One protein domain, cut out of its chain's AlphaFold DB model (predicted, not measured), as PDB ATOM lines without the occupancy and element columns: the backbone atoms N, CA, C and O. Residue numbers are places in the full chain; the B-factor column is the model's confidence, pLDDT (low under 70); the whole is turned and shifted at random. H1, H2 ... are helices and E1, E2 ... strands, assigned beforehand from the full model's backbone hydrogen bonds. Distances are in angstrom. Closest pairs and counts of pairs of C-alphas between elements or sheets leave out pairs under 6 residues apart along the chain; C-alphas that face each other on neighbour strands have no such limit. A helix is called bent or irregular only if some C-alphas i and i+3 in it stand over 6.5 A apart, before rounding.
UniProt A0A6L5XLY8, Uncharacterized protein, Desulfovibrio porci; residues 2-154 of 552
ATOM      1  N   TYR A   2     306.211 285.529 209.870       40.56
ATOM      2  CA  TYR A   2     305.158 284.839 210.651       40.56
ATOM      3  C   TYR A   2     303.726 285.417 210.521       40.56
ATOM      4  O   TYR A   2     302.744 284.706 210.711       40.56
ATOM      5  N   SER A   3     303.587 286.704 210.181       49.47
ATOM      6  CA  SER A   3     302.284 287.386 210.045       49.47
ATOM      7  C   SER A   3     301.600 287.145 208.685       49.47
ATOM      8  O   SER A   3     300.374 287.195 208.590       49.47
ATOM      9  N   PHE A   4     302.373 286.795 207.652       47.19
ATOM     10  CA  PHE A   4     301.845 286.549 206.307       47.19
ATOM     11  C   PHE A   4     301.115 285.197 206.225       47.19
ATOM     12  O   PHE A   4     300.037 285.100 205.652       47.19
ATOM     13  N   TRP A   5     301.637 284.175 206.914       45.62
ATOM     14  CA  TRP A   5     301.033 282.839 206.976       45.62
ATOM     15  C   TRP A   5     299.691 282.804 207.715       45.62
ATOM     16  O   TRP A   5     298.750 282.169 207.250       45.62
ATOM     17  N   LYS A   6     299.553 283.547 208.821       49.78
ATOM     18  CA  LYS A   6     298.264 283.663 209.524       49.78
ATOM     19  C   LYS A   6     297.206 284.378 208.684       49.78
ATOM     20  O   LYS A   6     296.035 284.042 208.788       49.78
ATOM     21  N   SER A   7     297.623 285.310 207.830       49.84
ATOM     22  CA  SER A   7     296.714 286.027 206.933       49.84
ATOM     23  C   SER A   7     296.219 285.129 205.794       49.84
ATOM     24  O   SER A   7     295.040 285.169 205.476       49.84
ATOM     25  N   ILE A   8     297.068 284.248 205.248       56.00
ATOM     26  CA  ILE A   8     296.667 283.260 204.226       56.00
ATOM     27  C   ILE A   8     295.674 282.242 204.800       56.00
ATOM     28  O   ILE A   8     294.647 281.973 204.186       56.00
ATOM     29  N   VAL A   9     295.936 281.723 206.002       54.47
ATOM     30  CA  VAL A   9     295.047 280.752 206.663       54.47
ATOM     31  C   VAL A   9     293.690 281.377 207.012       54.47
ATOM     32  O   VAL A   9     292.659 280.737 206.833       54.47
ATOM     33  N   LEU A  10     293.663 282.644 207.441       48.78
ATOM     34  CA  LEU A  10     292.412 283.356 207.722       48.78
ATOM     35  C   LEU A  10     291.631 283.677 206.434       48.78
ATOM     36  O   LEU A  10     290.411 283.554 206.417       48.78
ATOM     37  N   VAL A  11     292.322 284.036 205.346       53.62
ATOM     38  CA  VAL A  11     291.706 284.291 204.031       53.62
ATOM     39  C   VAL A  11     291.126 283.006 203.428       53.62
ATOM     40  O   VAL A  11     290.020 283.047 202.899       53.62
ATOM     41  N   LEU A  12     291.795 281.858 203.582       48.00
ATOM     42  CA  LEU A  12     291.285 280.553 203.137       48.00
ATOM     43  C   LEU A  12     290.049 280.092 203.930       48.00
ATOM     44  O   LEU A  12     289.148 279.494 203.348       48.00
ATOM     45  N   MET A  13     289.961 280.411 205.228       48.50
ATOM     46  CA  MET A  13     288.762 280.126 206.029       48.50
ATOM     47  C   MET A  13     287.595 281.083 205.733       48.50
ATOM     48  O   MET A  13     286.443 280.656 205.747       48.50
ATOM     49  N   ILE A  14     287.869 282.365 205.455       52.28
ATOM     50  CA  ILE A  14     286.837 283.381 205.167       52.28
ATOM     51  C   ILE A  14     286.277 283.236 203.741       52.28
ATOM     52  O   ILE A  14     285.105 283.531 203.517       52.28
ATOM     53  N   LEU A  15     287.073 282.744 202.783       41.91
ATOM     54  CA  LEU A  15     286.650 282.545 201.389       41.91
ATOM     55  C   LEU A  15     285.829 281.271 201.143       41.91
ATOM     56  O   LEU A  15     285.482 281.010 199.994       41.91
ATOM     57  N   GLY A  16     285.505 280.484 202.174       38.66
ATOM     58  CA  GLY A  16     284.609 279.338 202.018       38.66
ATOM     59  C   GLY A  16     285.068 278.353 200.940       38.66
ATOM     60  O   GLY A  16     284.228 277.800 200.234       38.66
ATOM     61  N   TRP A  17     286.383 278.143 200.799       38.19
ATOM     62  CA  TRP A  17     286.934 277.085 199.955       38.19
ATOM     63  C   TRP A  17     286.520 275.728 200.537       38.19
ATOM     64  O   TRP A  17     287.239 275.103 201.313       38.19
ATOM     65  N   ARG A  18     285.320 275.270 200.177       37.69
ATOM     66  CA  ARG A  18     285.066 273.840 200.056       37.69
ATOM     67  C   ARG A  18     285.919 273.396 198.879       37.69
ATOM     68  O   ARG A  18     285.786 273.968 197.802       37.69
ATOM     69  N   ALA A  19     286.813 272.434 199.088       39.47
ATOM     70  CA  ALA A  19     287.356 271.693 197.961       39.47
ATOM     71  C   ALA A  19     286.143 271.191 197.164       39.47
ATOM     72  O   ALA A  19     285.302 270.486 197.727       39.47
ATOM     73  N   GLU A  20     285.977 271.656 195.924       44.97
ATOM     74  CA  GLU A  20     284.974 271.084 195.031       44.97
ATOM     75  C   GLU A  20     285.253 269.585 194.980       44.97
ATOM     76  O   GLU A  20     286.388 269.167 194.743       44.97
ATOM     77  N   ALA A  21     284.247 268.786 195.332       54.56
ATOM     78  CA  ALA A  21     284.392 267.346 195.381       54.56
ATOM     79  C   ALA A  21     284.748 266.876 193.964       54.56
ATOM     80  O   ALA A  21     283.976 267.069 193.026       54.56
ATOM     81  N   GLN A  22     285.973 266.380 193.805       62.28
ATOM     82  CA  GLN A  22     286.558 266.141 192.496       62.28
ATOM     83  C   GLN A  22     285.846 264.964 191.820       62.28
ATOM     84  O   GLN A  22     285.650 263.916 192.439       62.28
ATOM     85  N   ALA A  23     285.453 265.164 190.562       78.50
ATOM     86  CA  ALA A  23     284.948 264.124 189.673       78.50
ATOM     87  C   ALA A  23     285.898 262.913 189.666       78.50
ATOM     88  O   ALA A  23     287.123 263.086 189.637       78.50
ATOM     89  N   VAL A  24     285.342 261.701 189.709       86.25
ATOM     90  CA  VAL A  24     286.132 260.465 189.736       86.25
ATOM     91  C   VAL A  24     286.490 260.062 188.304       86.25
ATOM     92  O   VAL A  24     285.592 259.894 187.481       86.25
ATOM     93  N   PRO A  25     287.778 259.888 187.955       91.31
ATOM     94  CA  PRO A  25     288.150 259.457 186.611       91.31
ATOM     95  C   PRO A  25     287.561 258.083 186.270       91.31
ATOM     96  O   PRO A  25     287.416 257.228 187.148       91.31
ATOM     97  N   VAL A  26     287.284 257.841 184.985       93.81
ATOM     98  CA  VAL A  26     286.767 256.553 184.496       93.81
ATOM     99  C   VAL A  26     287.468 256.077 183.224       93.81
ATOM    100  O   VAL A  26     287.812 256.880 182.356       93.81
ATOM    101  N   ASP A  27     287.626 254.761 183.095       95.00
ATOM    102  CA  ASP A  27     288.154 254.088 181.908       95.00
ATOM    103  C   ASP A  27     287.020 253.591 181.008       95.00
ATOM    104  O   ASP A  27     286.384 252.560 181.258       95.00
ATOM    105  N   LEU A  28     286.805 254.295 179.901       94.19
ATOM    106  CA  LEU A  28     285.806 253.909 178.910       94.19
ATOM    107  C   LEU A  28     286.160 252.575 178.227       94.19
ATOM    108  O   LEU A  28     287.329 252.212 178.045       94.19
ATOM    109  N   LEU A  29     285.131 251.834 177.828       92.00
ATOM    110  CA  LEU A  29     285.257 250.687 176.939       92.00
ATOM    111  C   LEU A  29     285.825 251.133 175.592       92.00
ATOM    112  O   LEU A  29     285.451 252.171 175.040       92.00
ATOM    113  N   LYS A  30     286.733 250.313 175.057       91.25
ATOM    114  CA  LYS A  30     287.327 250.534 173.739       91.25
ATOM    115  C   LYS A  30     286.280 250.322 172.644       91.25
ATOM    116  O   LYS A  30     285.305 249.589 172.819       91.25
ATOM    117  N   THR A  31     286.520 250.940 171.493       89.50
ATOM    118  CA  THR A  31     285.740 250.682 170.283       89.50
ATOM    119  C   THR A  31     285.896 249.224 169.871       89.50
ATOM    120  O   THR A  31     287.015 248.771 169.644       89.50
ATOM    121  N   VAL A  32     284.770 248.525 169.752       90.50
ATOM    122  CA  VAL A  32     284.747 247.096 169.434       90.50
ATOM    123  C   VAL A  32     284.896 246.874 167.932       90.50
ATOM    124  O   VAL A  32     284.184 247.486 167.121       90.50
ATOM    125  N   VAL A  33     285.818 245.987 167.567       91.75
ATOM    126  CA  VAL A  33     286.106 245.567 166.191       91.75
ATOM    127  C   VAL A  33     285.725 244.102 165.968       91.75
ATOM    128  O   VAL A  33     285.479 243.352 166.905       91.75
ATOM    129  N   SER A  34     285.695 243.662 164.708       89.19
ATOM    130  CA  SER A  34     285.299 242.290 164.354       89.19
ATOM    131  C   SER A  34     286.155 241.205 165.017       89.19
ATOM    132  O   SER A  34     285.663 240.114 165.272       89.19
ATOM    133  N   ALA A  35     287.429 241.493 165.299       89.12
ATOM    134  CA  ALA A  35     288.317 240.554 165.980       89.12
ATOM    135  C   ALA A  35     287.878 240.265 167.426       89.12
ATOM    136  O   ALA A  35     288.097 239.156 167.901       89.12
ATOM    137  N   ASP A  36     287.222 241.224 168.087       86.31
ATOM    138  CA  ASP A  36     286.801 241.107 169.487       86.31
ATOM    139  C   ASP A  36     285.573 240.195 169.658       86.31
ATOM    140  O   ASP A  36     285.325 239.699 170.753       86.31
ATOM    141  N   VAL A  37     284.805 239.970 168.582       89.12
ATOM    142  CA  VAL A  37     283.594 239.124 168.583       89.12
ATOM    143  C   VAL A  37     283.774 237.795 167.844       89.12
ATOM    144  O   VAL A  37     282.818 237.040 167.680       89.12
ATOM    145  N   SER A  38     284.995 237.506 167.386       89.75
ATOM    146  CA  SER A  38     285.318 236.265 166.683       89.75
ATOM    147  C   SER A  38     285.274 235.080 167.647       89.75
ATOM    148  O   SER A  38     286.053 234.986 168.599       89.75
ATOM    149  N   CYS A  39     284.352 234.159 167.396       87.25
ATOM    150  CA  CYS A  39     284.067 233.001 168.236       87.25
ATOM    151  C   CYS A  39     283.912 231.716 167.410       87.25
ATOM    152  O   CYS A  39     283.235 230.780 167.828       87.25
ATOM    153  N   ASP A  40     284.554 231.665 166.242       90.44
ATOM    154  CA  ASP A  40     284.549 230.529 165.314       90.44
ATOM    155  C   ASP A  40     283.126 230.089 164.904       90.44
ATOM    156  O   ASP A  40     282.869 228.907 164.670       90.44
ATOM    157  N   GLY A  41     282.190 231.043 164.828       86.88
ATOM    158  CA  GLY A  41     280.795 230.781 164.465       86.88
ATOM    159  C   GLY A  41     279.924 230.191 165.579       86.88
ATOM    160  O   GLY A  41     278.855 229.660 165.281       86.88
ATOM    161  N   ALA A  42     280.342 230.279 166.850       88.81
ATOM    162  CA  ALA A  42     279.493 229.896 167.985       88.81
ATOM    163  C   ALA A  42     278.216 230.749 168.100       88.81
ATOM    164  O   ALA A  42     277.208 230.267 168.619       88.81
ATOM    165  N   VAL A  43     278.260 231.989 167.601       92.75
ATOM    166  CA  VAL A  43     277.115 232.898 167.456       92.75
ATOM    167  C   VAL A  43     277.147 233.599 166.093       92.75
ATOM    168  O   VAL A  43     278.127 233.497 165.350       92.75
ATOM    169  N   ASP A  44     276.090 234.342 165.751       95.19
ATOM    170  CA  ASP A  44     276.108 235.254 164.600       95.19
ATOM    171  C   ASP A  44     277.037 236.445 164.890       95.19
ATOM    172  O   ASP A  44     276.627 237.457 165.455       95.19
ATOM    173  N   GLU A  45     278.306 236.329 164.496       93.94
ATOM    174  CA  GLU A  45     279.348 237.336 164.748       93.94
ATOM    175  C   GLU A  45     279.037 238.702 164.110       93.94
ATOM    176  O   GLU A  45     279.457 239.744 164.618       93.94
ATOM    177  N   THR A  46     278.271 238.733 163.012       94.69
ATOM    178  CA  THR A  46     277.909 239.993 162.344       94.69
ATOM    179  C   THR A  46     276.814 240.723 163.110       94.69
ATOM    180  O   THR A  46     276.893 241.946 163.282       94.69
ATOM    181  N   ALA A  47     275.791 240.001 163.569       96.19
ATOM    182  CA  ALA A  47     274.774 240.554 164.456       96.19
ATOM    183  C   ALA A  47     275.392 240.952 165.806       96.19
ATOM    184  O   ALA A  47     275.160 242.066 166.285       96.19
ATOM    185  N   MET A  48     276.270 240.102 166.347       96.12
ATOM    186  CA  MET A  48     276.963 240.331 167.611       96.12
ATOM    187  C   MET A  48     277.815 241.598 167.571       96.12
ATOM    188  O   MET A  48     277.679 242.440 168.454       96.12
ATOM    189  N   LEU A  49     278.605 241.826 166.514       96.44
ATOM    190  CA  LEU A  49     279.394 243.057 166.375       96.44
ATOM    191  C   LEU A  49     278.527 244.322 166.488       96.44
ATOM    192  O   LEU A  49     278.890 245.266 167.189       96.44
ATOM    193  N   LYS A  50     277.364 244.344 165.824       96.44
ATOM    194  CA  LYS A  50     276.453 245.502 165.840       96.44
ATOM    195  C   LYS A  50     275.802 245.714 167.204       96.44
ATOM    196  O   LYS A  50     275.601 246.860 167.611       96.44
ATOM    197  N   ALA A  51     275.415 244.637 167.882       97.31
ATOM    198  CA  ALA A  51     274.840 244.701 169.222       97.31
ATOM    199  C   ALA A  51     275.885 245.185 170.238       97.31
ATOM    200  O   ALA A  51     275.661 246.160 170.952       97.31
ATOM    201  N   VAL A  52     277.084 244.607 170.202       95.88
ATOM    202  CA  VAL A  52     278.181 244.942 171.112       95.88
ATOM    203  C   VAL A  52     278.684 246.381 170.931       95.88
ATOM    204  O   VAL A  52     278.995 247.053 171.914       95.88
ATOM    205  N   GLN A  53     278.726 246.911 169.705       96.75
ATOM    206  CA  GLN A  53     279.083 248.319 169.472       96.75
ATOM    207  C   GLN A  53     278.079 249.298 170.105       96.75
ATOM    208  O   GLN A  53     278.484 250.319 170.672       96.75
ATOM    209  N   ARG A  54     276.778 248.981 170.050       97.38
ATOM    210  CA  ARG A  54     275.732 249.759 170.736       97.38
ATOM    211  C   ARG A  54     275.862 249.633 172.252       97.38
ATOM    212  O   ARG A  54     275.885 250.651 172.932       97.38
ATOM    213  N   TRP A  55     276.071 248.418 172.755       97.12
ATOM    214  CA  TRP A  55     276.270 248.157 174.182       97.12
ATOM    215  C   TRP A  55     277.463 248.921 174.764       97.12
ATOM    216  O   TRP A  55     277.341 249.584 175.787       97.12
ATOM    217  N   SER A  56     278.609 248.902 174.075       96.06
ATOM    218  CA  SER A  56     279.799 249.662 174.481       96.06
ATOM    219  C   SER A  56     279.510 251.167 174.576       96.06
ATOM    220  O   SER A  56     279.989 251.839 175.489       96.06
ATOM    221  N   THR A  57     278.662 251.692 173.686       95.81
ATOM    222  CA  THR A  57     278.225 253.095 173.734       95.81
ATOM    223  C   THR A  57     277.365 253.374 174.971       95.81
ATOM    224  O   THR A  57     277.634 254.347 175.672       95.81
ATOM    225  N   GLU A  58     276.384 252.521 175.278       97.06
ATOM    226  CA  GLU A  58     275.532 252.662 176.472       97.06
ATOM    227  C   GLU A  58     276.342 252.576 177.770       97.06
ATOM    228  O   GLU A  58     276.235 253.447 178.634       97.06
ATOM    229  N   CYS A  59     277.237 251.592 177.873       95.25
ATOM    230  CA  CYS A  59     278.157 251.460 179.000       95.25
ATOM    231  C   CYS A  59     279.041 252.699 179.177       95.25
ATOM    232  O   CYS A  59     279.254 253.146 180.302       95.25
ATOM    233  N   ASN A  60     279.548 253.278 178.086       96.19
ATOM    234  CA  ASN A  60     280.376 254.481 178.153       96.19
ATOM    235  C   ASN A  60     279.589 255.716 178.606       96.19
ATOM    236  O   ASN A  60     280.137 256.519 179.357       96.19
ATOM    237  N   ILE A  61     278.317 255.852 178.212       95.06
ATOM    238  CA  ILE A  61     277.431 256.923 178.702       95.06
ATOM    239  C   ILE A  61     277.251 256.812 180.221       95.06
ATOM    240  O   ILE A  61     277.395 257.800 180.944       95.06
ATOM    241  N   GLU A  62     276.995 255.604 180.717       94.12
ATOM    242  CA  GLU A  62     276.798 255.351 182.147       94.12
ATOM    243  C   GLU A  62     278.092 255.537 182.947       94.12
ATOM    244  O   GLU A  62     278.090 256.226 183.967       94.12
ATOM    245  N   LEU A  63     279.228 255.036 182.451       93.25
ATOM    246  CA  LEU A  63     280.542 255.270 183.060       93.25
ATOM    247  C   LEU A  63     280.885 256.762 183.117       93.25
ATOM    248  O   LEU A  63     281.330 257.239 184.159       93.25
ATOM    249  N   SER A  64     280.652 257.519 182.041       92.44
ATOM    250  CA  SER A  64     280.843 258.975 182.053       92.44
ATOM    251  C   SER A  64     279.944 259.657 183.086       92.44
ATOM    252  O   SER A  64     280.430 260.480 183.857       92.44
ATOM    253  N   THR A  65     278.675 259.252 183.179       91.62
ATOM    254  CA  THR A  65     277.717 259.792 184.160       91.62
ATOM    255  C   THR A  65     278.122 259.480 185.607       91.62
ATOM    256  O   THR A  65     277.890 260.284 186.512       91.62
ATOM    257  N   ILE A  66     278.730 258.317 185.857       90.69
ATOM    258  CA  ILE A  66     279.329 257.990 187.158       90.69
ATOM    259  C   ILE A  66     280.529 258.901 187.427       90.69
ATOM    260  O   ILE A  66     280.630 259.458 188.518       90.69
ATOM    261  N   GLY A  67     281.405 259.079 186.435       89.31
ATOM    262  CA  GLY A  67     282.628 259.870 186.567       89.31
ATOM    263  C   GLY A  67     282.394 261.356 186.850       89.31
ATOM    264  O   GLY A  67     283.242 262.006 187.452       89.31
ATOM    265  N   GLU A  68     281.228 261.898 186.495       89.62
ATOM    266  CA  GLU A  68     280.826 263.271 186.840       89.62
ATOM    267  C   GLU A  68     280.539 263.474 188.337       89.62
ATOM    268  O   GLU A  68     280.492 264.610 188.813       89.62
ATOM    269  N   ARG A  69     280.347 262.389 189.097       87.25
ATOM    270  CA  ARG A  69     280.002 262.442 190.522       87.25
ATOM    271  C   ARG A  69     281.255 262.327 191.393       87.25
ATOM    272  O   ARG A  69     282.210 261.640 191.026       87.25
ATOM    273  N   PRO A  70     281.258 262.940 192.586       88.88
ATOM    274  CA  PRO A  70     282.298 262.695 193.570       88.88
ATOM    275  C   PRO A  70     282.191 261.285 194.160       88.88
ATOM    276  O   PRO A  70     281.098 260.736 194.312       88.88
ATOM    277  N   GLU A  71     283.331 260.734 194.575       91.12
ATOM    278  CA  GLU A  71     283.452 259.374 195.116       91.12
ATOM    279  C   GLU A  71     282.427 259.050 196.212       91.12
ATOM    280  O   GLU A  71     281.745 258.030 196.145       91.12
ATOM    281  N   GLU A  72     282.283 259.934 197.201       87.94
ATOM    282  CA  GLU A  72     281.366 259.744 198.328       87.94
ATOM    283  C   GLU A  72     279.912 259.586 197.857       87.94
ATOM    284  O   GLU A  72     279.154 258.804 198.430       87.94
ATOM    285  N   GLN A  73     279.517 260.300 196.800       88.75
ATOM    286  CA  GLN A  73     278.176 260.187 196.230       88.75
ATOM    287  C   GLN A  73     277.997 258.862 195.486       88.75
ATOM    288  O   GLN A  73     276.945 258.242 195.617       88.75
ATOM    289  N   ILE A  74     279.018 258.404 194.755       90.88
ATOM    290  CA  ILE A  74     278.990 257.105 194.068       90.88
ATOM    291  C   ILE A  74     278.848 255.976 195.097       90.88
ATOM    292  O   ILE A  74     277.942 255.151 194.991       90.88
ATOM    293  N   ILE A  75     279.684 255.970 196.137       90.12
ATOM    294  CA  ILE A  75     279.644 254.950 197.196       90.12
ATOM    295  C   ILE A  75     278.306 254.978 197.938       90.12
ATOM    296  O   ILE A  75     277.745 253.924 198.223       90.12
ATOM    297  N   ARG A  76     277.748 256.161 198.214       85.25
ATOM    298  CA  ARG A  76     276.419 256.268 198.836       85.25
ATOM    299  C   ARG A  76     275.300 255.725 197.957       85.25
ATOM    300  O   ARG A  76     274.449 255.028 198.493       85.25
ATOM    301  N   SER A  77     275.329 255.971 196.645       86.12
ATOM    302  CA  SER A  77     274.343 255.371 195.730       86.12
ATOM    303  C   SER A  77     274.434 253.843 195.683       86.12
ATOM    304  O   SER A  77     273.424 253.167 195.577       86.12
ATOM    305  N   LEU A  78     275.633 253.275 195.856       88.56
ATOM    306  CA  LEU A  78     275.823 251.822 195.957       88.56
ATOM    307  C   LEU A  78     275.313 251.209 197.269       88.56
ATOM    308  O   LEU A  78     275.166 249.993 197.371       88.56
ATOM    309  N   LEU A  79     275.110 252.028 198.299       85.06
ATOM    310  CA  LEU A  79     274.616 251.588 199.603       85.06
ATOM    311  C   LEU A  79     273.100 251.690 199.725       85.06
ATOM    312  O   LEU A  79     272.524 251.004 200.574       85.06
ATOM    313  N   ASP A  80     272.489 252.570 198.936       82.62
ATOM    314  CA  ASP A  80     271.051 252.767 198.924       82.62
ATOM    315  C   ASP A  80     270.376 251.612 198.185       82.62
ATOM    316  O   ASP A  80     270.447 251.493 196.968       82.62
ATOM    317  N   MET A  81     269.719 250.742 198.951       75.88
ATOM    318  CA  MET A  81     269.067 249.552 198.408       75.88
ATOM    319  C   MET A  81     267.751 249.835 197.701       75.88
ATOM    320  O   MET A  81     267.233 248.942 197.023       75.88
ATOM    321  N   ASP A  82     267.207 251.035 197.876       79.00
ATOM    322  CA  ASP A  82     266.024 251.487 197.153       79.00
ATOM    323  C   ASP A  82     266.411 252.079 195.789       79.00
ATOM    324  O   ASP A  82     265.585 252.127 194.875       79.00
ATOM    325  N   GLU A  83     267.677 252.475 195.614       81.69
ATOM    326  CA  GLU A  83     268.224 252.781 194.299       81.69
ATOM    327  C   GLU A  83     268.568 251.490 193.547       81.69
ATOM    328  O   GLU A  83     268.968 250.479 194.119       81.69
ATOM    329  N   MET A  84     268.408 251.527 192.224       81.12
ATOM    330  CA  MET A  84     268.834 250.457 191.328       81.12
ATOM    331  C   MET A  84     270.063 250.934 190.548       81.12
ATOM    332  O   MET A  84     269.909 251.645 189.542       81.12
ATOM    333  N   PRO A  85     271.285 250.577 190.984       85.00
ATOM    334  CA  PRO A  85     272.498 250.993 190.300       85.00
ATOM    335  C   PRO A  85     272.526 250.479 188.867       85.00
ATOM    336  O   PRO A  85     272.229 249.311 188.602       85.00
ATOM    337  N   LEU A  86     272.915 251.366 187.946       89.56
ATOM    338  CA  LEU A  86     273.003 251.073 186.513       89.56
ATOM    339  C   LEU A  86     271.672 250.582 185.922       89.56
ATOM    340  O   LEU A  86     271.657 249.739 185.026       89.56
ATOM    341  N   SER A  87     270.547 251.105 186.421       87.38
ATOM    342  CA  SER A  87     269.195 250.755 185.964       87.38
ATOM    343  C   SER A  87     269.019 250.834 184.444       87.38
ATOM    344  O   SER A  87     268.362 249.969 183.868       87.38
ATOM    345  N   ALA A  88     269.644 251.816 183.787       89.69
ATOM    346  CA  ALA A  88     269.619 251.952 182.333       89.69
ATOM    347  C   ALA A  88     270.287 250.763 181.621       89.69
ATOM    348  O   ALA A  88     269.707 250.205 180.696       89.69
ATOM    349  N   LEU A  89     271.464 250.320 182.086       93.00
ATOM    350  CA  LEU A  89     272.141 249.137 181.536       93.00
ATOM    351  C   LEU A  89     271.394 247.852 181.881       93.00
ATOM    352  O   LEU A  89     271.292 246.945 181.056       93.00
ATOM    353  N   ARG A  90     270.861 247.762 183.103       87.44
ATOM    354  CA  ARG A  90     270.133 246.580 183.574       87.44
ATOM    355  C   ARG A  90     268.880 246.324 182.738       87.44
ATOM    356  O   ARG A  90     268.608 245.165 182.435       87.44
ATOM    357  N   ASN A  91     268.182 247.385 182.336       87.12
ATOM    358  CA  ASN A  91     266.948 247.334 181.550       87.12
ATOM    359  C   ASN A  91     267.164 247.637 180.057       87.12
ATOM    360  O   ASN A  91     266.216 247.993 179.363       87.12
ATOM    361  N   SER A  92     268.404 247.552 179.569       94.00
ATOM    362  CA  SER A  92     268.729 247.865 178.178       94.00
ATOM    363  C   SER A  92     268.182 246.809 177.215       94.00
ATOM    364  O   SER A  92     268.492 245.621 177.338       94.00
ATOM    365  N   ASP A  93     267.467 247.261 176.183       95.75
ATOM    366  CA  ASP A  93     267.047 246.420 175.056       95.75
ATOM    367  C   ASP A  93     268.254 245.820 174.309       95.75
ATOM    368  O   ASP A  93     268.164 244.728 173.749       95.75
ATOM    369  N   VAL A  94     269.408 246.500 174.315       96.44
ATOM    370  CA  VAL A  94     270.638 246.001 173.678       96.44
ATOM    371  C   VAL A  94     271.226 244.833 174.468       96.44
ATOM    372  O   VAL A  94     271.719 243.877 173.870       96.44
ATOM    373  N   LYS A  95     271.145 244.864 175.804       95.44
ATOM    374  CA  LYS A  95     271.541 243.730 176.656       95.44
ATOM    375  C   LYS A  95     270.657 242.504 176.393       95.44
ATOM    376  O   LYS A  95     271.171 241.388 176.312       95.44
ATOM    377  N   GLU A  96     269.349 242.700 176.231       92.94
ATOM    378  CA  GLU A  96     268.419 241.616 175.878       92.94
ATOM    379  C   GLU A  96     268.678 241.085 174.457       92.94
ATOM    380  O   GLU A  96     268.714 239.872 174.247       92.94
ATOM    381  N   GLU A  97     268.976 241.963 173.492       96.62
ATOM    382  CA  GLU A  97     269.402 241.558 172.144       96.62
ATOM    383  C   GLU A  97     270.670 240.690 172.188       96.62
ATOM    384  O   GLU A  97     270.719 239.634 171.556       96.62
ATOM    385  N   ILE A  98     271.681 241.095 172.969       96.75
ATOM    386  CA  ILE A  98     272.898 240.297 173.170       96.75
ATOM    387  C   ILE A  98     272.555 238.950 173.810       96.75
ATOM    388  O   ILE A  98     273.068 237.929 173.361       96.75
ATOM    389  N   THR A  99     271.670 238.933 174.811       93.69
ATOM    390  CA  THR A  99     271.251 237.707 175.508       93.69
ATOM    391  C   THR A  99     270.633 236.707 174.533       93.69
ATOM    392  O   THR A  99     271.044 235.550 174.527       93.69
ATOM    393  N   GLY A 100     269.752 237.155 173.634       94.56
ATOM    394  CA  GLY A 100     269.179 236.303 172.585       94.56
ATOM    395  C   GLY A 100     270.216 235.785 171.580       94.56
ATOM    396  O   GLY A 100     270.125 234.648 171.125       94.56
ATOM    397  N   LEU A 101     271.245 236.576 171.255       96.25
ATOM    398  CA  LEU A 101     272.326 236.134 170.361       96.25
ATOM    399  C   LEU A 101     273.212 235.049 170.985       96.25
ATOM    400  O   LEU A 101     273.721 234.191 170.261       96.25
ATOM    401  N   VAL A 102     273.414 235.085 172.306       96.12
ATOM    402  CA  VAL A 102     274.272 234.128 173.024       96.12
ATOM    403  C   VAL A 102     273.499 233.013 173.731       96.12
ATOM    404  O   VAL A 102     274.130 232.130 174.309       96.12
ATOM    405  N   GLU A 103     272.167 233.011 173.669       93.38
ATOM    406  CA  GLU A 103     271.290 232.033 174.330       93.38
ATOM    407  C   GLU A 103     271.754 230.575 174.137       93.38
ATOM    408  O   GLU A 103     271.910 229.880 175.143       93.38
ATOM    409  N   PRO A 104     272.132 230.108 172.925       90.69
ATOM    410  CA  PRO A 104     272.603 228.731 172.756       90.69
ATOM    411  C   PRO A 104     273.858 228.406 173.579       90.69
ATOM    412  O   PRO A 104     274.042 227.269 174.020       90.69
ATOM    413  N   VAL A 105     274.751 229.383 173.761       92.94
ATOM    414  CA  VAL A 105     275.962 229.243 174.586       92.94
ATOM    415  C   VAL A 105     275.590 229.252 176.068       92.94
ATOM    416  O   VAL A 105     276.140 228.459 176.831       92.94
ATOM    417  N   LEU A 106     274.639 230.098 176.474       89.62
ATOM    418  CA  LEU A 106     274.158 230.175 177.854       89.62
ATOM    419  C   LEU A 106     273.467 228.884 178.296       89.62
ATOM    420  O   LEU A 106     273.741 228.402 179.392       89.62
ATOM    421  N   GLU A 107     272.643 228.279 177.440       88.12
ATOM    422  CA  GLU A 107     272.023 226.979 177.717       88.12
ATOM    423  C   GLU A 107     273.080 225.884 177.902       88.12
ATOM    424  O   GLU A 107     273.025 225.107 178.860       88.12
ATOM    425  N   ARG A 108     274.089 225.842 177.021       89.56
ATOM    426  CA  ARG A 108     275.205 224.895 177.162       89.56
ATOM    427  C   ARG A 108     275.988 225.134 178.444       89.56
ATOM    428  O   ARG A 108     276.329 224.164 179.106       89.56
ATOM    429  N   TRP A 109     276.253 226.388 178.802       90.50
ATOM    430  CA  TRP A 109     276.938 226.753 180.042       90.50
ATOM    431  C   TRP A 109     276.139 226.344 181.285       90.50
ATOM    432  O   TRP A 109     276.699 225.710 182.178       90.50
ATOM    433  N   ALA A 110     274.836 226.626 181.321       82.44
ATOM    434  CA  ALA A 110     273.980 226.351 182.475       82.44
ATOM    435  C   ALA A 110     273.766 224.851 182.723       82.44
ATOM    436  O   ALA A 110     273.634 224.420 183.870       82.44
ATOM    437  N   PHE A 111     273.749 224.043 181.658       80.12
ATOM    438  CA  PHE A 111     273.472 222.605 181.731       80.12
ATOM    439  C   PHE A 111     274.668 221.723 181.352       80.12
ATOM    440  O   PHE A 111     274.496 220.530 181.069       80.12
ATOM    441  N   ALA A 112     275.878 222.284 181.360       74.38
ATOM    442  CA  ALA A 112     277.104 221.573 181.025       74.38
ATOM    443  C   ALA A 112     277.315 220.363 181.953       74.38
ATOM    444  O   ALA A 112     277.543 220.500 183.154       74.38
ATOM    445  N   LYS A 113     277.270 219.154 181.383       62.62
ATOM    446  CA  LYS A 113     277.738 217.912 182.037       62.62
ATOM    447  C   LYS A 113     279.157 217.529 181.619       62.62
ATOM    448  O   LYS A 113     279.781 216.683 182.251       62.62
ATOM    449  N   GLU A 114     279.628 218.148 180.545       64.69
ATOM    450  CA  GLU A 114     280.937 217.980 179.932       64.69
ATOM    451  C   GLU A 114     281.581 219.362 179.775       64.69
ATOM    452  O   GLU A 114     280.937 220.392 179.983       64.69
ATOM    453  N   GLU A 115     282.867 219.396 179.443       84.44
ATOM    454  CA  GLU A 115     283.601 220.649 179.302       84.44
ATOM    455  C   GLU A 115     283.092 221.483 178.113       84.44
ATOM    456  O   GLU A 115     282.853 220.960 177.025       84.44
ATOM    457  N   LEU A 116     282.951 222.799 178.311       89.25
ATOM    458  CA  LEU A 116     282.556 223.727 177.248       89.25
ATOM    459  C   LEU A 116     283.574 223.754 176.107       89.25
ATOM    460  O   LEU A 116     284.788 223.688 176.332       89.25
ATOM    461  N   SER A 117     283.076 223.928 174.881       90.56
ATOM    462  CA  SER A 117     283.937 224.045 173.706       90.56
ATOM    463  C   SER A 117     284.834 225.287 173.790       90.56
ATOM    464  O   SER A 117     284.520 226.268 174.468       90.56
ATOM    465  N   ALA A 118     285.964 225.274 173.075       91.50
ATOM    466  CA  ALA A 118     286.848 226.440 173.003       91.50
ATOM    467  C   ALA A 118     286.115 227.688 172.476       91.50
ATOM    468  O   ALA A 118     286.348 228.793 172.959       91.50
ATOM    469  N   SER A 119     285.194 227.502 171.531       91.88
ATOM    470  CA  SER A 119     284.371 228.563 170.953       91.88
ATOM    471  C   SER A 119     283.348 229.115 171.954       91.88
ATOM    472  O   SER A 119     283.214 230.329 172.070       91.88
ATOM    473  N   ASP A 120     282.715 228.260 172.767       90.94
ATOM    474  CA  ASP A 120     281.838 228.707 173.864       90.94
ATOM    475  C   ASP A 120     282.618 229.521 174.903       90.94
ATOM    476  O   ASP A 120     282.180 230.590 175.328       90.94
ATOM    477  N   LYS A 121     283.820 229.062 175.274       91.56
ATOM    478  CA  LYS A 121     284.699 229.787 176.205       91.56
ATOM    479  C   LYS A 121     285.103 231.161 175.658       91.56
ATOM    480  O   LYS A 121     285.144 232.117 176.430       91.56
ATOM    481  N   LYS A 122     285.345 231.288 174.345       93.31
ATOM    482  CA  LYS A 122     285.588 232.590 173.694       93.31
ATOM    483  C   LYS A 122     284.386 233.524 173.827       93.31
ATOM    484  O   LYS A 122     284.576 234.695 174.139       93.31
ATOM    485  N   VAL A 123     283.162 233.017 173.648       93.06
ATOM    486  CA  VAL A 123     281.942 233.824 173.830       93.06
ATOM    487  C   VAL A 123     281.813 234.305 175.275       93.06
ATOM    488  O   VAL A 123     281.566 235.487 175.499       93.06
ATOM    489  N   LEU A 124     282.043 233.433 176.260       93.06
ATOM    490  CA  LEU A 124     281.997 233.816 177.677       93.06
ATOM    491  C   LEU A 124     283.073 234.854 178.043       93.06
ATOM    492  O   LEU A 124     282.778 235.808 178.759       93.06
ATOM    493  N   ALA A 125     284.290 234.717 177.510       90.94
ATOM    494  CA  ALA A 125     285.359 235.697 177.708       90.94
ATOM    495  C   ALA A 125     285.038 237.055 177.054       90.94
ATOM    496  O   ALA A 125     285.280 238.107 177.649       90.94
ATOM    497  N   MET A 126     284.446 237.047 175.854       93.31
ATOM    498  CA  MET A 126     283.948 238.262 175.203       93.31
ATOM    499  C   MET A 126     282.885 238.942 176.074       93.31
ATOM    500  O   MET A 126     282.990 240.143 176.313       93.31
ATOM    501  N   LEU A 127     281.894 238.203 176.578       92.94
ATOM    502  CA  LEU A 127     280.848 238.754 177.448       92.94
ATOM    503  C   LEU A 127     281.437 239.404 178.707       92.94
ATOM    504  O   LEU A 127     281.076 240.540 179.024       92.94
ATOM    505  N   ASP A 128     282.407 238.759 179.360       89.31
ATOM    506  CA  ASP A 128     283.061 239.328 180.544       89.31
ATOM    507  C   ASP A 128     283.796 240.642 180.226       89.31
ATOM    508  O   ASP A 128     283.680 241.626 180.963       89.31
ATOM    509  N   SER A 129     284.454 240.722 179.061       90.44
ATOM    510  CA  SER A 129     285.096 241.961 178.589       90.44
ATOM    511  C   SER A 129     284.104 243.118 178.384       90.44
ATOM    512  O   SER A 129     284.465 244.293 178.520       90.44
ATOM    513  N   LEU A 130     282.838 242.779 178.123       91.19
ATOM    514  CA  LEU A 130     281.703 243.690 177.976       91.19
ATOM    515  C   LEU A 130     280.969 243.947 179.295       91.19
ATOM    516  O   LEU A 130     279.909 244.575 179.294       91.19
ATOM    517  N   CYS A 131     281.542 243.499 180.411       92.56
ATOM    518  CA  CYS A 131     280.965 243.593 181.745       92.56
ATOM    519  C   CYS A 131     279.612 242.871 181.868       92.56
ATOM    520  O   CYS A 131     278.738 243.307 182.622       92.56
ATOM    521  N   LEU A 132     279.446 241.766 181.143       92.88
ATOM    522  CA  LEU A 132     278.290 240.878 181.203       92.88
ATOM    523  C   LEU A 132     278.748 239.492 181.638       92.88
ATOM    524  O   LEU A 132     279.770 238.997 181.177       92.88
ATOM    525  N   ILE A 133     277.983 238.851 182.511       90.00
ATOM    526  CA  ILE A 133     278.268 237.482 182.942       90.00
ATOM    527  C   ILE A 133     277.007 236.630 182.902       90.00
ATOM    528  O   ILE A 133     275.910 237.152 183.133       90.00
ATOM    529  N   PRO A 134     277.155 235.333 182.586       87.69
ATOM    530  CA  PRO A 134     276.036 234.413 182.595       87.69
ATOM    531  C   PRO A 134     275.558 234.166 184.033       87.69
ATOM    532  O   PRO A 134     276.358 234.120 184.971       87.69
ATOM    533  N   ASP A 135     274.252 233.996 184.198       78.19
ATOM    534  CA  ASP A 135     273.624 233.573 185.447       78.19
ATOM    535  C   ASP A 135     272.443 232.633 185.166       78.19
ATOM    536  O   ASP A 135     271.972 232.527 184.030       78.19
ATOM    537  N   THR A 136     271.973 231.937 186.197       73.12
ATOM    538  CA  THR A 136     270.807 231.056 186.128       73.12
ATOM    539  C   THR A 136     269.790 231.411 187.202       73.12
ATOM    540  O   THR A 136     270.124 231.455 188.384       73.12
ATOM    541  N   ALA A 137     268.528 231.568 186.815       63.38
ATOM    542  CA  ALA A 137     267.407 231.704 187.741       63.38
ATOM    543  C   ALA A 137     266.238 230.870 187.224       63.38
ATOM    544  O   ALA A 137     265.970 230.848 186.027       63.38
ATOM    545  N   GLU A 138     265.578 230.133 188.120       62.22
ATOM    546  CA  GLU A 138     264.413 229.296 187.782       62.22
ATOM    547  C   GLU A 138     264.658 228.297 186.629       62.22
ATOM    548  O   GLU A 138     263.738 227.889 185.925       62.22
ATOM    549  N   GLY A 139     265.912 227.873 186.440       64.00
ATOM    550  CA  GLY A 139     266.299 226.972 185.352       64.00
ATOM    551  C   GLY A 139     266.422 227.646 183.982       64.00
ATOM    552  O   GLY A 139     266.567 226.940 182.991       64.00
ATOM    553  N   MET A 140     266.395 228.976 183.908       70.44
ATOM    554  CA  MET A 140     266.702 229.742 182.699       70.44
ATOM    555  C   MET A 140     268.063 230.420 182.833       70.44
ATOM    556  O   MET A 140     268.392 230.966 183.888       70.44
ATOM    557  N   ALA A 141     268.849 230.373 181.760       81.38
ATOM    558  CA  ALA A 141     270.133 231.049 181.674       81.38
ATOM    559  C   ALA A 141     269.944 232.438 181.053       81.38
ATOM    560  O   ALA A 141     269.259 232.575 180.044       81.38
ATOM    561  N   PHE A 142     270.542 233.465 181.645       82.12
ATOM    562  CA  PHE A 142     270.429 234.848 181.175       82.12
ATOM    563  C   PHE A 142     271.724 235.623 181.444       82.12
ATOM    564  O   PHE A 142     272.627 235.130 182.121       82.12
ATOM    565  N   LEU A 143     271.832 236.840 180.905       88.56
ATOM    566  CA  LEU A 143     272.951 237.737 181.195       88.56
ATOM    567  C   LEU A 143     272.594 238.743 182.280       88.56
ATOM    568  O   LEU A 143     271.568 239.426 182.214       88.56
ATOM    569  N   ARG A 144     273.509 238.920 183.231       86.38
ATOM    570  CA  ARG A 144     273.469 240.026 184.190       86.38
ATOM    571  C   ARG A 144     274.694 240.918 184.069       86.38
ATOM    572  O   ARG A 144     275.723 240.532 183.513       86.38
ATOM    573  N   LEU A 145     274.583 242.113 184.644       88.94
ATOM    574  CA  LEU A 145     275.714 243.025 184.765       88.94
ATOM    575  C   LEU A 145     276.790 242.425 185.677       88.94
ATOM    576  O   LEU A 145     276.510 241.921 186.771       88.94
ATOM    577  N   ASN A 146     278.039 242.541 185.242       88.69
ATOM    578  CA  ASN A 146     279.211 242.301 186.066       88.69
ATOM    579  C   ASN A 146     279.606 243.617 186.755       88.69
ATOM    580  O   ASN A 146     280.483 244.344 186.282       88.69
ATOM    581  N   TYR A 147     278.930 243.939 187.865       86.56
ATOM    582  CA  TYR A 147     279.215 245.139 188.661       86.56
ATOM    583  C   TYR A 147     280.706 245.285 189.020       86.56
ATOM    584  O   TYR A 147     281.235 246.380 188.811       86.56
ATOM    585  N   PRO A 148     281.428 244.232 189.470       88.50
ATOM    586  CA  PRO A 148     282.877 244.303 189.654       88.50
ATOM    587  C   PRO A 148     283.636 244.825 188.428       88.50
ATOM    588  O   PRO A 148     284.443 245.746 188.566       88.50
ATOM    589  N   SER A 149     283.356 244.301 187.230       88.88
ATOM    590  CA  SER A 149     284.025 244.727 185.992       88.88
ATOM    591  C   SER A 149     283.695 246.169 185.597       88.88
ATOM    592  O   SER A 149     284.588 246.886 185.142       88.88
ATOM    593  N   ILE A 150     282.461 246.631 185.831       90.25
ATOM    594  CA  ILE A 150     282.066 248.029 185.577       90.25
ATOM    595  C   ILE A 150     282.773 248.962 186.562       90.25
ATOM    596  O   ILE A 150     283.459 249.895 186.154       90.25
ATOM    597  N   TYR A 151     282.675 248.693 187.864       91.19
ATOM    598  CA  TYR A 151     283.250 249.571 188.883       91.19
ATOM    599  C   TYR A 151     284.777 249.489 188.962       91.19
ATOM    600  O   TYR A 151     285.392 250.398 189.513       91.19
ATOM    601  N   LYS A 152     285.427 248.462 188.399       92.00
ATOM    602  CA  LYS A 152     286.892 248.432 188.202       92.00
ATOM    603  C   LYS A 152     287.377 249.528 187.248       92.00
ATOM    604  O   LYS A 152     288.534 249.924 187.323       92.00
ATOM    605  N   ARG A 153     286.492 250.037 186.389       93.25
ATOM    606  CA  ARG A 153     286.765 251.153 185.475       93.25
ATOM    607  C   ARG A 153     286.594 252.519 186.130       93.25
ATOM    608  O   ARG A 153     286.805 253.520 185.462       93.25
ATOM    609  N   VAL A 154     286.198 252.579 187.400       93.94
ATOM    610  CA  VAL A 154     286.040 253.824 188.157       93.94
ATOM    611  C   VAL A 154     287.222 253.963 189.116       93.94
ATOM    612  O   VAL A 154     287.478 253.081 189.941       93.94
TER     613      VAL A 154
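What this domain is: This is residues 2 to 154 of the 552 residues of an uncharacterized protein of Desulfovibrio porci (UniProt A0A6L5XLY8). An elongated body of helices, with the long helix H3 along it, has a thin arm that reaches far out from one end: residues 2 to 19 stick out, with H1 at the tip. In the body, the kinked helix H6 packs on a small strand hairpin, E1 and E2, and on the first part of H3, while H4 makes a corner with the last part of H3. The printed part has 153 residues, with eight named helices and two named strands in the order H1 H2 H3 H4 H5 H6 H7 E1 E2 H8; the sheet E1 - E2 is antiparallel and the class is mostly helix. The whole is loose, with a radius of gyration of the C-alphas of 21.8 A, and spans 78 by 34 by 27 A.

Where its parts are: H1, residues 2 to 14, begins at C-alpha 2 (305.158, 284.839, 210.651) and is 19.2 A long. H2 is residues 34 to 37. H3, residues 45 to 67, is the longest helix, 31.5 A from C-alpha 45 (279.348, 237.336, 164.748) to C-alpha 67. H4 is residues 71 to 79 and H5 residues 87 to 90. H6, residues 93 to 110, measures 22.5 A; it is irregular, with C-alphas 101 and 104 7.8 A apart, and has a kink of 70 degrees near residue 104. H7, residues 118 to 129, measures 16.6 A. E1, residues 132 to 137, and E2, residues 140 to 145, measure 15.7 A and 16.2 A. H8, residues 147 to 151, ends at C-alpha 151 (283.250, 249.571, 188.883).

How they stand to each other: H3 is the hub, touching H2, H5 and H6. Its closest C-alphas to H6 are those of Trp 55 and Val 94, 6.1 A apart, at a steep tilt of 64 degrees, opposite ways. Val 37 of H2 and Glu 45 are 6.0 A apart at their C-alphas, Cys 59 and Leu 89 of H5 6.9 A. H4 is close to H3 but not clearly touching, with C-alphas 66 and 74 7.0 A apart. H6 and H7 form a helical hairpin and only just touch, with 3 pairs of C-alphas within 8 A, the closest those of Val 105 and Asp 120, 5.9 A. The closest C-alphas of H6 and E2 are those of Leu 106 and Ala 141, 5.6 A. E1 and E2 form a hairpin; N 135 and O 142 are 2.9 A apart, within hydrogen-bond range. H8 and E1 are near each other. Every O i to N i+4 pair is within range in H4, H7 and H8, against 8 of 9 in H1, 18 of 19 in H3 and 12 of 14 in H6; H2 and H5 are too short for such a pair.

The domain as a whole: The two C-alphas farthest apart, those of Ser 3 and Lys 113, are 78.8 A apart. The printed part has no cut, and H1 to H2 is a long link of 19 residues. Residues 2 to 22, 113 to 114 and 137 to 139 have pLDDT under 70.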